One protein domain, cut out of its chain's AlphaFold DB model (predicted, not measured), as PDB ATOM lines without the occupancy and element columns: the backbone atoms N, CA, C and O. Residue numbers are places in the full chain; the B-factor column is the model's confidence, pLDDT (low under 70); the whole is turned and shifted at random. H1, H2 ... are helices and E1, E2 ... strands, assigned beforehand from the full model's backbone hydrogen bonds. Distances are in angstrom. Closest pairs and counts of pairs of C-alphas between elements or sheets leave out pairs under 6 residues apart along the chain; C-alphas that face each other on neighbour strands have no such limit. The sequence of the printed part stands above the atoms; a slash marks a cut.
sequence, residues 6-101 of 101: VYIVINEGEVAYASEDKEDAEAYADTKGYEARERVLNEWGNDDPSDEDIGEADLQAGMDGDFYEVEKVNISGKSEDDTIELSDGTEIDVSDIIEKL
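This is residues 6 to 101 of the 101 residues of an uncharacterized protein of Lachnospiraceae bacterium (UniProt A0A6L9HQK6). A small, strongly twisted three-stranded sheet has a long helix, H1, along one face; H1 runs on past the sheet to H2, which crosses it at one end of a rod. Towards the other end are the hairpin of E4 and E5 and, on the sheet's opposite face, the short helix H3. The 96 printed residues run E1 E2 H1 H2 E3 E4 E5 H3, of mixed class; the antiparallel sheets are E2 E1 E3 and E4 E5. The whole is loose, radius of gyration of the C-alphas 15.5 A, spanning 50 by 23 by 19 A.

E1, residues 6 to 11, begins at C-alpha 6 (125.396, 132.657, 206.576) and is 16.1 A long. E2 is 14 to 19, 15.0 A; H1 is 22 to 44, 33.2 A; H2 is 51 to 63, 18.6 A; E3 is 68 to 73, 15.5 A. E4 is 83 to 85, E5 91 to 93, and H3 94 to 99, ending at C-alpha 99 (132.120, 122.339, 205.913).

E1 has N 8 and O 71 of E3 at 2.9 A and N 9 and O 17 of E2 at 2.8 A. E2, H1 H2, E3 form a split strand-helix-strand unit, E1 between its strands, with a right-handed crossover. H1 is on the sheet at a height of 10.0 A, along the strands; its closest C-alphas to E3 are Ala 29 and Tyr 68, 5.3 A. With residues 33 to 41 alone, H1 touches H2, about perpendicular at 77 degrees; the closest C-alphas are Arg 37 and Asp 58, 5.3 A. H3 is on the opposite face, across the strands at a height of 8.5 A; its closest C-alphas to E2 are Ile 97 and Ala 18, 6.2 A. In the hairpin of E4 and E5, N 84 and O 92 are 2.8 A apart. Every O i to N i+4 pair is within hydrogen-bond range in H1, H2 and H3.

The C-alphas farthest apart, of Asp 48 and Gly 77, are 50.6 A apart. The printed part has no cut and no long link; no printed residue is under pLDDT 70.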
ATOM      1  N   VAL A   6     124.142 132.972 207.252       94.12
ATOM      2  CA  VAL A   6     125.396 132.657 206.576       94.12
ATOM      3  C   VAL A   6     125.264 133.160 205.145       94.12
ATOM      4  O   VAL A   6     124.181 133.106 204.559       94.12
ATOM      5  N   TYR A   7     126.353 133.688 204.616       95.56
ATOM      6  CA  TYR A   7     126.514 134.079 203.229       95.56
ATOM      7  C   TYR A   7     127.333 132.987 202.557       95.56
ATOM      8  O   TYR A   7     128.470 132.737 202.952       95.56
ATOM      9  N   ILE A   8     126.723 132.292 201.606       95.62
ATOM     10  CA  ILE A   8     127.362 131.212 200.859       95.62
ATOM     11  C   ILE A   8     127.726 131.714 199.470       95.62
ATOM     12  O   ILE A   8     127.010 132.538 198.907       95.62
ATOM     13  N   VAL A   9     128.828 131.215 198.929       96.12
ATOM     14  CA  VAL A   9     129.215 131.411 197.536       96.12
ATOM     15  C   VAL A   9     128.986 130.101 196.810       96.12
ATOM     16  O   VAL A   9     129.556 129.079 197.196       96.12
ATOM     17  N   ILE A  10     128.156 130.140 195.779       93.75
ATOM     18  CA  ILE A  10     127.782 128.987 194.969       93.75
ATOM     19  C   ILE A  10     128.513 129.065 193.638       93.75
ATOM     20  O   ILE A  10     128.600 130.132 193.028       93.75
ATOM     21  N   ASN A  11     129.023 127.927 193.189       92.75
ATOM     22  CA  ASN A  11     129.614 127.759 191.873       92.75
ATOM     23  C   ASN A  11     129.136 126.421 191.298       92.75
ATOM     24  O   ASN A  11     129.218 125.403 191.976       92.75
ATOM     25  N   GLU A  12     128.550 126.447 190.100       88.12
ATOM     26  CA  GLU A  12     127.975 125.265 189.427       88.12
ATOM     27  C   GLU A  12     127.008 124.417 190.293       88.12
ATOM     28  O   GLU A  12     126.874 123.209 190.104       88.12
ATOM     29  N   GLY A  13     126.293 125.055 191.228       85.62
ATOM     30  CA  GLY A  13     125.353 124.386 192.138       85.62
ATOM     31  C   GLY A  13     125.989 123.781 193.395       85.62
ATOM     32  O   GLY A  13     125.281 123.166 194.185       85.62
ATOM     33  N   GLU A  14     127.290 123.978 193.616       90.38
ATOM     34  CA  GLU A  14     128.009 123.532 194.812       90.38
ATOM     35  C   GLU A  14     128.444 124.717 195.688       90.38
ATOM     36  O   GLU A  14     128.693 125.825 195.204       90.38
ATOM     37  N   VAL A  15     128.575 124.489 197.001       94.38
ATOM     38  CA  VAL A  15     129.075 125.510 197.936       94.38
ATOM     39  C   VAL A  15     130.596 125.622 197.811       94.38
ATOM     40  O   VAL A  15     131.349 124.759 198.269       94.38
ATOM     41  N   ALA A  16     131.060 126.722 197.226       95.12
ATOM     42  CA  ALA A  16     132.478 127.031 197.077       95.12
ATOM     43  C   ALA A  16     133.072 127.672 198.344       95.12
ATOM     44  O   ALA A  16     134.234 127.426 198.675       95.12
ATOM     45  N   TYR A  17     132.289 128.490 199.051       96.38
ATOM     46  CA  TYR A  17     132.712 129.209 200.257       96.38
ATOM     47  C   TYR A  17     131.509 129.559 201.142       96.38
ATOM     48  O   TYR A  17     130.395 129.692 200.637       96.38
ATOM     49  N   ALA A  18     131.713 129.730 202.449       95.62
ATOM     50  CA  ALA A  18     130.690 130.234 203.357       95.62
ATOM     51  C   ALA A  18     131.301 131.144 204.436       95.62
ATOM     52  O   ALA A  18     132.403 130.903 204.918       95.62
ATOM     53  N   SER A  19     130.581 132.195 204.831       95.38
ATOM     54  CA  SER A  19     130.978 133.086 205.927       95.38
ATOM     55  C   SER A  19     129.764 133.638 206.674       95.38
ATOM     56  O   SER A  19     128.673 133.784 206.125       95.38
ATOM     57  N   GLU A  20     129.934 133.974 207.953       93.94
ATOM     58  CA  GLU A  20     128.950 134.783 208.688       93.94
ATOM     59  C   GLU A  20     128.948 136.251 208.224       93.94
ATOM     60  O   GLU A  20     127.972 136.971 208.458       93.94
ATOM     61  N   ASP A  21     130.030 136.689 207.577       94.38
ATOM     62  CA  ASP A  21     130.224 138.048 207.094       94.38
ATOM     63  C   ASP A  21     129.948 138.151 205.587       94.38
ATOM     64  O   ASP A  21     130.409 137.343 204.779       94.38
ATOM     65  N   LYS A  22     129.164 139.164 205.210       94.69
ATOM     66  CA  LYS A  22     128.786 139.400 203.815       94.69
ATOM     67  C   LYS A  22     129.970 139.882 202.982       94.69
ATOM     68  O   LYS A  22     130.097 139.453 201.841       94.69
ATOM     69  N   GLU A  23     130.792 140.775 203.533       95.94
ATOM     70  CA  GLU A  23     131.933 141.351 202.821       95.94
ATOM     71  C   GLU A  23     132.967 140.267 202.511       95.94
ATOM     72  O   GLU A  23     133.521 140.271 201.418       95.94
ATOM     73  N   ASP A  24     133.163 139.294 203.407       96.56
ATOM     74  CA  ASP A  24     134.057 138.156 203.151       96.56
ATOM     75  C   ASP A  24     133.564 137.282 201.983       96.56
ATOM     76  O   ASP A  24     134.349 136.905 201.110       96.56
ATOM     77  N   ALA A  25     132.264 136.967 201.939       95.81
ATOM     78  CA  ALA A  25     131.685 136.169 200.858       95.81
ATOM     79  C   ALA A  25     131.711 136.912 199.508       95.81
ATOM     80  O   ALA A  25     132.050 136.320 198.484       95.81
ATOM     81  N   GLU A  26     131.409 138.215 199.511       95.56
ATOM     82  CA  GLU A  26     131.509 139.071 198.322       95.56
ATOM     83  C   GLU A  26     132.959 139.199 197.846       95.56
ATOM     84  O   GLU A  26     133.231 138.999 196.666       95.56
ATOM     85  N   ALA A  27     133.911 139.422 198.755       96.81
ATOM     86  CA  ALA A  27     135.328 139.502 198.414       96.81
ATOM     87  C   ALA A  27     135.856 138.189 197.815       96.81
ATOM     88  O   ALA A  27     136.679 138.220 196.896       96.81
ATOM     89  N   TYR A  28     135.383 137.036 198.304       96.06
ATOM     90  CA  TYR A  28     135.706 135.740 197.711       96.06
ATOM     91  C   TYR A  28     135.178 135.634 196.272       96.06
ATOM     92  O   TYR A  28     135.948 135.295 195.372       96.06
ATOM     93  N   ALA A  29     133.900 135.954 196.044       94.94
ATOM     94  CA  ALA A  29     133.287 135.905 194.714       94.94
ATOM     95  C   ALA A  29     133.966 136.875 193.730       94.94
ATOM     96  O   ALA A  29     134.317 136.472 192.621       94.94
ATOM     97  N   ASP A  30     134.249 138.109 194.158       94.50
ATOM     98  CA  ASP A  30     134.955 139.117 193.360       94.50
ATOM     99  C   ASP A  30     136.369 138.655 192.986       94.50
ATOM    100  O   ASP A  30     136.797 138.796 191.837       94.50
ATOM    101  N   THR A  31     137.096 138.064 193.942       96.12
ATOM    102  CA  THR A  31     138.439 137.521 193.694       96.12
ATOM    103  C   THR A  31     138.384 136.401 192.662       96.12
ATOM    104  O   THR A  31     139.190 136.381 191.733       96.12
ATOM    105  N   LYS A  32     137.416 135.489 192.786       95.56
ATOM    106  CA  LYS A  32     137.254 134.375 191.849       95.56
ATOM    107  C   LYS A  32     136.859 134.836 190.451       95.56
ATOM    108  O   LYS A  32     137.445 134.362 189.481       95.56
ATOM    109  N   GLY A  33     135.945 135.799 190.344       93.44
ATOM    110  CA  GLY A  33     135.586 136.412 189.065       93.44
ATOM    111  C   GLY A  33     136.778 137.102 188.399       93.44
ATOM    112  O   GLY A  33     137.010 136.922 187.204       93.44
ATOM    113  N   TYR A  34     137.590 137.830 189.173       93.81
ATOM    114  CA  TYR A  34     138.818 138.449 188.671       93.81
ATOM    115  C   TYR A  34     139.830 137.408 188.161       93.81
ATOM    116  O   TYR A  34     140.314 137.530 187.037       93.81
ATOM    117  N   GLU A  35     140.105 136.358 188.944       95.12
ATOM    118  CA  GLU A  35     141.005 135.263 188.554       95.12
ATOM    119  C   GLU A  35     140.528 134.553 187.274       95.12
ATOM    120  O   GLU A  35     141.333 134.241 186.392       95.12
ATOM    121  N   ALA A  36     139.220 134.313 187.152       94.50
ATOM    122  CA  ALA A  36     138.632 133.648 185.995       94.50
ATOM    123  C   ALA A  36     138.747 134.497 184.723       94.50
ATOM    124  O   ALA A  36     139.195 134.005 183.684       94.50
ATOM    125  N   ARG A  37     138.440 135.796 184.818       94.94
ATOM    126  CA  ARG A  37     138.643 136.757 183.728       94.94
ATOM    127  C   ARG A  37     140.099 136.816 183.288       94.94
ATOM    128  O   ARG A  37     140.380 136.753 182.093       94.94
ATOM    129  N   GLU A  38     141.033 136.930 184.234       94.94
ATOM    130  CA  GLU A  38     142.462 136.955 183.916       94.94
ATOM    131  C   GLU A  38     142.899 135.677 183.201       94.94
ATOM    132  O   GLU A  38     143.693 135.745 182.264       94.94
ATOM    133  N   ARG A  39     142.382 134.507 183.596       95.25
ATOM    134  CA  ARG A  39     142.674 133.245 182.904       95.25
ATOM    135  C   ARG A  39     142.238 133.302 181.440       95.25
ATOM    136  O   ARG A  39     143.052 133.006 180.569       95.25
ATOM    137  N   VAL A  40     141.009 133.741 181.171       96.44
ATOM    138  CA  VAL A  40     140.473 133.861 179.804       96.44
ATOM    139  C   VAL A  40     141.286 134.855 178.967       96.44
ATOM    140  O   VAL A  40     141.701 134.535 177.854       96.44
ATOM    141  N   LEU A  41     141.589 136.038 179.508       95.62
ATOM    142  CA  LEU A  41     142.392 137.048 178.806       95.62
ATOM    143  C   LEU A  41     143.809 136.550 178.489       95.62
ATOM    144  O   LEU A  41     144.313 136.766 177.385       95.62
ATOM    145  N   ASN A  42     144.431 135.828 179.426       95.31
ATOM    146  CA  ASN A  42     145.728 135.190 179.209       95.31
ATOM    147  C   ASN A  42     145.660 134.109 178.118       95.31
ATOM    148  O   ASN A  42     146.576 134.003 177.302       95.31
ATOM    149  N   GLU A  43     144.584 133.322 178.066       95.31
ATOM    150  CA  GLU A  43     144.357 132.326 177.009       95.31
ATOM    151  C   GLU A  43     144.166 132.971 175.631       95.31
ATOM    152  O   GLU A  43     144.616 132.422 174.620       95.31
ATOM    153  N   TRP A  44     143.562 134.158 175.582       96.19
ATOM    154  CA  TRP A  44     143.436 134.958 174.360       96.19
ATOM    155  C   TRP A  44     144.737 135.672 173.975       96.19
ATOM    156  O   TRP A  44     144.860 136.152 172.845       96.19
ATOM    157  N   GLY A  45     145.718 135.723 174.882       95.94
ATOM    158  CA  GLY A  45     146.956 136.478 174.705       95.94
ATOM    159  C   GLY A  45     146.715 137.988 174.653       95.94
ATOM    160  O   GLY A  45     147.381 138.680 173.881       95.94
ATOM    161  N   ASN A  46     145.729 138.480 175.410       92.25
ATOM    162  CA  ASN A  46     145.357 139.890 175.460       92.25
ATOM    163  C   ASN A  46     145.879 140.551 176.748       92.25
ATOM    164  O   ASN A  46     145.195 140.577 177.769       92.25
ATOM    165  N   ASP A  47     147.103 141.081 176.685       90.38
ATOM    166  CA  ASP A  47     147.786 141.729 177.816       90.38
ATOM    167  C   ASP A  47     147.333 143.185 178.083       90.38
ATOM    168  O   ASP A  47     147.697 143.760 179.110       90.38
ATOM    169  N   ASP A  48     146.584 143.807 177.162       93.81
ATOM    170  CA  ASP A  48     146.075 145.188 177.277       93.81
ATOM    171  C   ASP A  48     144.590 145.239 176.867       93.81
ATOM    172  O   ASP A  48     144.250 145.762 175.799       93.81
ATOM    173  N   PRO A  49     143.704 144.619 177.669       93.69
ATOM    174  CA  PRO A  49     142.301 144.454 177.319       93.69
ATOM    175  C   PRO A  49     141.545 145.784 177.367       93.69
ATOM    176  O   PRO A  49     141.702 146.595 178.284       93.69
ATOM    177  N   SER A  50     140.662 145.987 176.395       96.00
ATOM    178  CA  SER A  50     139.646 147.034 176.449       96.00
ATOM    179  C   SER A  50     138.494 146.652 177.388       96.00
ATOM    180  O   SER A  50     138.341 145.495 177.777       96.00
ATOM    181  N   ASP A  51     137.625 147.615 177.712       94.75
ATOM    182  CA  ASP A  51     136.398 147.340 178.477       94.75
ATOM    183  C   ASP A  51     135.489 146.305 177.776       94.75
ATOM    184  O   ASP A  51     134.773 145.560 178.443       94.75
ATOM    185  N   GLU A  52     135.521 146.245 176.438       96.31
ATOM    186  CA  GLU A  52     134.788 145.242 175.651       96.31
ATOM    187  C   GLU A  52     135.404 143.849 175.832       96.31
ATOM    188  O   GLU A  52     134.677 142.910 176.148       96.31
ATOM    189  N   ASP A  53     136.734 143.736 175.753       95.56
ATOM    190  CA  ASP A  53     137.448 142.472 175.985       95.56
ATOM    191  C   ASP A  53     137.211 141.937 177.404       95.56
ATOM    192  O   ASP A  53     137.041 140.736 177.595       95.56
ATOM    193  N   ILE A  54     137.169 142.827 178.402       95.25
ATOM    194  CA  ILE A  54     136.846 142.472 179.791       95.25
ATOM    195  C   ILE A  54     135.438 141.878 179.879       95.25
ATOM    196  O   ILE A  54     135.257 140.828 180.493       95.25
ATOM    197  N   GLY A  55     134.454 142.526 179.249       94.50
ATOM    198  CA  GLY A  55     133.074 142.046 179.244       94.50
ATOM    199  C   GLY A  55     132.913 140.699 178.535       94.50
ATOM    200  O   GLY A  55     132.179 139.837 179.018       94.50
ATOM    201  N   GLU A  56     133.612 140.488 177.416       96.12
ATOM    202  CA  GLU A  56     133.616 139.194 176.727       96.12
ATOM    203  C   GLU A  56     134.330 138.112 177.548       96.12
ATOM    204  O   GLU A  56     133.858 136.975 177.597       96.12
ATOM    205  N   ALA A  57     135.432 138.451 178.221       95.31
ATOM    206  CA  ALA A  57     136.169 137.513 179.060       95.31
ATOM    207  C   ALA A  57     135.361 137.085 180.292       95.31
ATOM    208  O   ALA A  57     135.342 135.901 180.616       95.31
ATOM    209  N   ASP A  58     134.648 138.015 180.935       93.31
ATOM    210  CA  ASP A  58     133.714 137.707 182.027       93.31
ATOM    211  C   ASP A  58     132.583 136.778 181.547       93.31
ATOM    212  O   ASP A  58     132.221 135.821 182.235       93.31
ATOM    213  N   LEU A  59     132.041 137.018 180.345       93.56
ATOM    214  CA  LEU A  59     131.014 136.155 179.758       93.56
ATOM    215  C   LEU A  59     131.551 134.745 179.487       93.56
ATOM    216  O   LEU A  59     130.895 133.765 179.842       93.56
ATOM    217  N   GLN A  60     132.726 134.638 178.867       95.38
ATOM    218  CA  GLN A  60     133.368 133.359 178.575       95.38
ATOM    219  C   GLN A  60     133.709 132.600 179.864       95.38
ATOM    220  O   GLN A  60     133.391 131.420 179.957       95.38
ATOM    221  N   ALA A  61     134.255 133.277 180.879       93.31
ATOM    222  CA  ALA A  61     134.515 132.691 182.191       93.31
ATOM    223  C   ALA A  61     133.237 132.100 182.806       93.31
ATOM    224  O   ALA A  61     133.237 130.958 183.261       93.31
ATOM    225  N   GLY A  62     132.118 132.830 182.738       90.81
ATOM    226  CA  GLY A  62     130.819 132.310 183.166       90.81
ATOM    227  C   GLY A  62     130.352 131.091 182.357       90.81
ATOM    228  O   GLY A  62     129.800 130.155 182.931       90.81
ATOM    229  N   MET A  63     130.592 131.061 181.040       90.81
ATOM    230  CA  MET A  63     130.289 129.895 180.191       90.81
ATOM    231  C   MET A  63     131.179 128.682 180.495       90.81
ATOM    232  O   MET A  63     130.734 127.551 180.300       90.81
ATOM    233  N   ASP A  64     132.394 128.914 180.989       92.12
ATOM    234  CA  ASP A  64     133.340 127.882 181.422       92.12
ATOM    235  C   ASP A  64     133.068 127.374 182.850       92.12
ATOM    236  O   ASP A  64     133.811 126.530 183.349       92.12
ATOM    237  N   GLY A  65     132.000 127.859 183.492       87.94
ATOM    238  CA  GLY A  65     131.583 127.444 184.831       87.94
ATOM    239  C   GLY A  65     132.132 128.320 185.956       87.94
ATOM    240  O   GLY A  65     131.743 128.133 187.101       87.94
ATOM    241  N   ASP A  66     132.954 129.336 185.678       90.88
ATOM    242  CA  ASP A  66     133.527 130.235 186.692       90.88
ATOM    243  C   ASP A  66     132.572 131.383 187.080       90.88
ATOM    244  O   ASP A  66     132.942 132.557 187.139       90.88
ATOM    245  N   PHE A  67     131.312 131.040 187.354       87.81
ATOM    246  CA  PHE A  67     130.310 131.963 187.879       87.81
ATOM    247  C   PHE A  67     130.104 131.731 189.379       87.81
ATOM    248  O   PHE A  67     129.695 130.647 189.794       87.81
ATOM    249  N   TYR A  68     130.405 132.748 190.188       92.81
ATOM    250  CA  TYR A  68     130.361 132.683 191.650       92.81
ATOM    251  C   TYR A  68     129.258 133.605 192.169       92.81
ATOM    252  O   TYR A  68     129.365 134.827 192.073       92.81
ATOM    253  N   GLU A  69     128.200 133.020 192.722       91.56
ATOM    254  CA  GLU A  69     127.027 133.750 193.208       91.56
ATOM    255  C   GLU A  69     126.976 133.758 194.733       91.56
ATOM    256  O   GLU A  69     127.142 132.720 195.369       91.56
ATOM    257  N   VAL A  70     126.733 134.928 195.328       95.25
ATOM    258  CA  VAL A  70     126.601 135.066 196.783       95.25
ATOM    259  C   VAL A  70     125.134 135.010 197.181       95.25
ATOM    260  O   VAL A  70     124.352 135.891 196.827       95.25
ATOM    261  N   GLU A  71     124.786 134.034 198.011       94.56
ATOM    262  CA  GLU A  71     123.436 133.837 198.527       94.56
ATOM    263  C   GLU A  71     123.379 133.956 200.046       94.56
ATOM    264  O   GLU A  71     124.275 133.533 200.782       94.56
ATOM    265  N   LYS A  72     122.284 134.536 200.544       94.75
ATOM    266  CA  LYS A  72     122.061 134.701 201.984       94.75
ATOM    267  C   LYS A  72     121.110 133.627 202.485       94.75
ATOM    268  O   LYS A  72     119.907 133.694 202.241       94.75
ATOM    269  N   VAL A  73     121.617 132.730 203.322       93.00
ATOM    270  CA  VAL A  73     120.850 131.597 203.850       93.00
ATOM    271  C   VAL A  73     120.695 131.657 205.367       93.00
ATOM    272  O   VAL A  73     121.525 132.194 206.106       93.00
ATOM    273  N   ASN A  74     119.581 131.108 205.855       91.56
ATOM    274  CA  ASN A  74     119.294 130.990 207.281       91.56
ATOM    275  C   ASN A  74     119.306 129.514 207.691       91.56
ATOM    276  O   ASN A  74     118.394 128.762 207.350       91.56
ATOM    277  N   ILE A  75     120.331 129.128 208.456       90.19
ATOM    278  CA  ILE A  75     120.510 127.766 208.987       90.19
ATOM    279  C   ILE A  75     120.049 127.627 210.450       90.19
ATOM    280  O   ILE A  75     120.333 126.635 211.122       90.19
ATOM    281  N   SER A  76     119.326 128.616 210.987       89.25
ATOM    282  CA  SER A  76     118.876 128.594 212.379       89.25
ATOM    283  C   SER A  76     117.872 127.465 212.622       89.25
ATOM    284  O   SER A  76     116.834 127.371 211.970       89.25
ATOM    285  N   GLY A  77     118.181 126.602 213.591       86.00
ATOM    286  CA  GLY A  77     117.336 125.459 213.946       86.00
ATOM    287  C   GLY A  77     117.399 124.280 212.972       86.00
ATOM    288  O   GLY A  77     116.699 123.300 213.213       86.00
ATOM    289  N   LYS A  78     118.237 124.353 211.931       89.25
ATOM    290  CA  LYS A  78     118.540 123.225 211.047       89.25
ATOM    291  C   LYS A  78     119.637 122.339 211.645       89.25
ATOM    292  O   LYS A  78     120.386 122.758 212.535       89.25
ATOM    293  N   SER A  79     119.662 121.095 211.201       88.88
ATOM    294  CA  SER A  79     120.664 120.063 211.450       88.88
ATOM    295  C   SER A  79     121.511 119.848 210.192       88.88
ATOM    296  O   SER A  79     121.158 120.344 209.128       88.88
ATOM    297  N   GLU A  80     122.638 119.148 210.317       90.44
ATOM    298  CA  GLU A  80     123.515 118.819 209.180       90.44
ATOM    299  C   GLU A  80     122.810 117.936 208.134       90.44
ATOM    300  O   GLU A  80     123.182 117.978 206.972       90.44
ATOM    301  N   ASP A  81     121.768 117.198 208.539       92.69
ATOM    302  CA  ASP A  81     120.956 116.331 207.674       92.69
ATOM    303  C   ASP A  81     119.812 117.078 206.948       92.69
ATOM    304  O   ASP A  81     119.037 116.461 206.215       92.69
ATOM    305  N   ASP A  82     119.633 118.379 207.200       94.19
ATOM    306  CA  ASP A  82     118.601 119.189 206.545       94.19
ATOM    307  C   ASP A  82     119.119 119.826 205.248       94.19
ATOM    308  O   ASP A  82     120.307 120.108 205.111       94.19
ATOM    309  N   THR A  83     118.198 120.170 204.343       93.88
ATOM    310  CA  THR A  83     118.485 120.929 203.116       93.88
ATOM    311  C   THR A  83     117.980 122.374 203.189       93.88
ATOM    312  O   THR A  83     117.106 122.735 204.000       93.88
ATOM    313  N   ILE A  84     118.541 123.237 202.344       92.19
ATOM    314  CA  ILE A  84     118.068 124.595 202.065       92.19
ATOM    315  C   ILE A  84     117.832 124.738 200.564       92.19
ATOM    316  O   ILE A  84     118.723 124.455 199.776       92.19
ATOM    317  N   GLU A  85     116.649 125.227 200.197       92.88
ATOM    318  CA  GLU A  85     116.340 125.662 198.835       92.88
ATOM    319  C   GLU A  85     116.829 127.106 198.642       92.88
ATOM    320  O   GLU A  85     116.520 127.994 199.448       92.88
ATOM    321  N   LEU A  86     117.624 127.316 197.599       89.69
ATOM    322  CA  LEU A  86     118.157 128.602 197.165       89.69
ATOM    323  C   LEU A  86     117.143 129.359 196.298       89.69
ATOM    324  O   LEU A  86     116.077 128.845 195.958       89.69
ATOM    325  N   SER A  87     117.448 130.612 195.948       87.56
ATOM    326  CA  SER A  87     116.505 131.464 195.208       87.56
ATOM    327  C   SER A  87     116.216 130.970 193.782       87.56
ATOM    328  O   SER A  87     115.133 131.226 193.247       87.56
ATOM    329  N   ASP A  88     117.150 130.219 193.199       84.69
ATOM    330  CA  ASP A  88     117.061 129.566 191.893       84.69
ATOM    331  C   ASP A  88     116.357 128.192 191.941       84.69
ATOM    332  O   ASP A  88     116.087 127.596 190.896       84.69
ATOM    333  N   GLY A  89     116.002 127.714 193.142       88.38
ATOM    334  CA  GLY A  89     115.395 126.404 193.381       88.38
ATOM    335  C   GLY A  89     116.399 125.262 193.571       88.38
ATOM    336  O   GLY A  89     115.975 124.113 193.693       88.38
ATOM    337  N   THR A  90     117.703 125.545 193.594       90.31
ATOM    338  CA  THR A  90     118.741 124.556 193.911       90.31
ATOM    339  C   THR A  90     118.653 124.162 195.387       90.31
ATOM    340  O   THR A  90     118.502 125.017 196.258       90.31
ATOM    341  N   GLU A  91     118.742 122.865 195.692       93.25
ATOM    342  CA  GLU A  91     118.774 122.357 197.069       93.25
ATOM    343  C   GLU A  91     120.217 122.072 197.500       93.25
ATOM    344  O   GLU A  91     120.935 121.352 196.813       93.25
ATOM    345  N   ILE A  92     120.621 122.617 198.650       93.06
ATOM    346  CA  ILE A  92     121.959 122.462 199.235       93.06
ATOM    347  C   ILE A  92     121.857 121.812 200.614       93.06
ATOM    348  O   ILE A  92     121.022 122.216 201.435       93.06
ATOM    349  N   ASP A  93     122.737 120.852 200.893       94.25
ATOM    350  CA  ASP A  93     122.837 120.220 202.207       94.25
ATOM    351  C   ASP A  93     123.453 121.189 203.230       94.25
ATOM    352  O   ASP A  93     124.460 121.860 202.990       94.25
ATOM    353  N   VAL A  94     122.867 121.262 204.427       93.12
ATOM    354  CA  VAL A  94     123.389 122.123 205.503       93.12
ATOM    355  C   VAL A  94     124.791 121.683 205.938       93.12
ATOM    356  O   VAL A  94     125.582 122.527 206.366       93.12
ATOM    357  N   SER A  95     125.127 120.398 205.800       94.12
ATOM    358  CA  SER A  95     126.487 119.893 206.009       94.12
ATOM    359  C   SER A  95     127.516 120.569 205.105       94.12
ATOM    360  O   SER A  95     128.593 120.913 205.589       94.12
ATOM    361  N   ASP A  96     127.182 120.827 203.837       94.12
ATOM    362  CA  ASP A  96     128.106 121.441 202.875       94.12
ATOM    363  C   ASP A  96     128.401 122.890 203.258       94.12
ATOM    364  O   ASP A  96     129.544 123.339 203.230       94.12
ATOM    365  N   ILE A  97     127.375 123.608 203.718       93.06
ATOM    366  CA  ILE A  97     127.518 124.974 204.230       93.06
ATOM    367  C   ILE A  97     128.433 124.990 205.460       93.06
ATOM    368  O   ILE A  97     129.289 125.861 205.581       93.06
ATOM    369  N   ILE A  98     128.262 124.032 206.376       91.62
ATOM    370  CA  ILE A  98     129.056 123.935 207.609       91.62
ATOM    371  C   ILE A  98     130.506 123.541 207.323       91.62
ATOM    372  O   ILE A  98     131.398 124.023 208.015       91.62
ATOM    373  N   GLU A  99     130.759 122.703 206.319       93.12
ATOM    374  CA  GLU A  99     132.120 122.339 205.913       93.12
ATOM    375  C   GLU A  99     132.906 123.548 205.377       93.12
ATOM    376  O   GLU A  99     134.125 123.619 205.551       93.12
ATOM    377  N   LYS A 100     132.218 124.494 204.726       93.31
ATOM    378  CA  LYS A 100     132.824 125.682 204.103       93.31
ATOM    379  C   LYS A 100     132.844 126.936 204.990       93.31
ATOM    380  O   LYS A 100     133.372 127.949 204.535       93.31
ATOM    381  N   LEU A 101     132.265 126.864 206.193       87.44
ATOM    382  CA  LEU A 101     132.171 127.928 207.213       87.44
ATOM    383  C   LEU A 101     133.455 128.051 208.048       87.44
ATOM    384  O   LEU A 101     133.828 129.197 208.385       87.44
TER     385      LEU A 101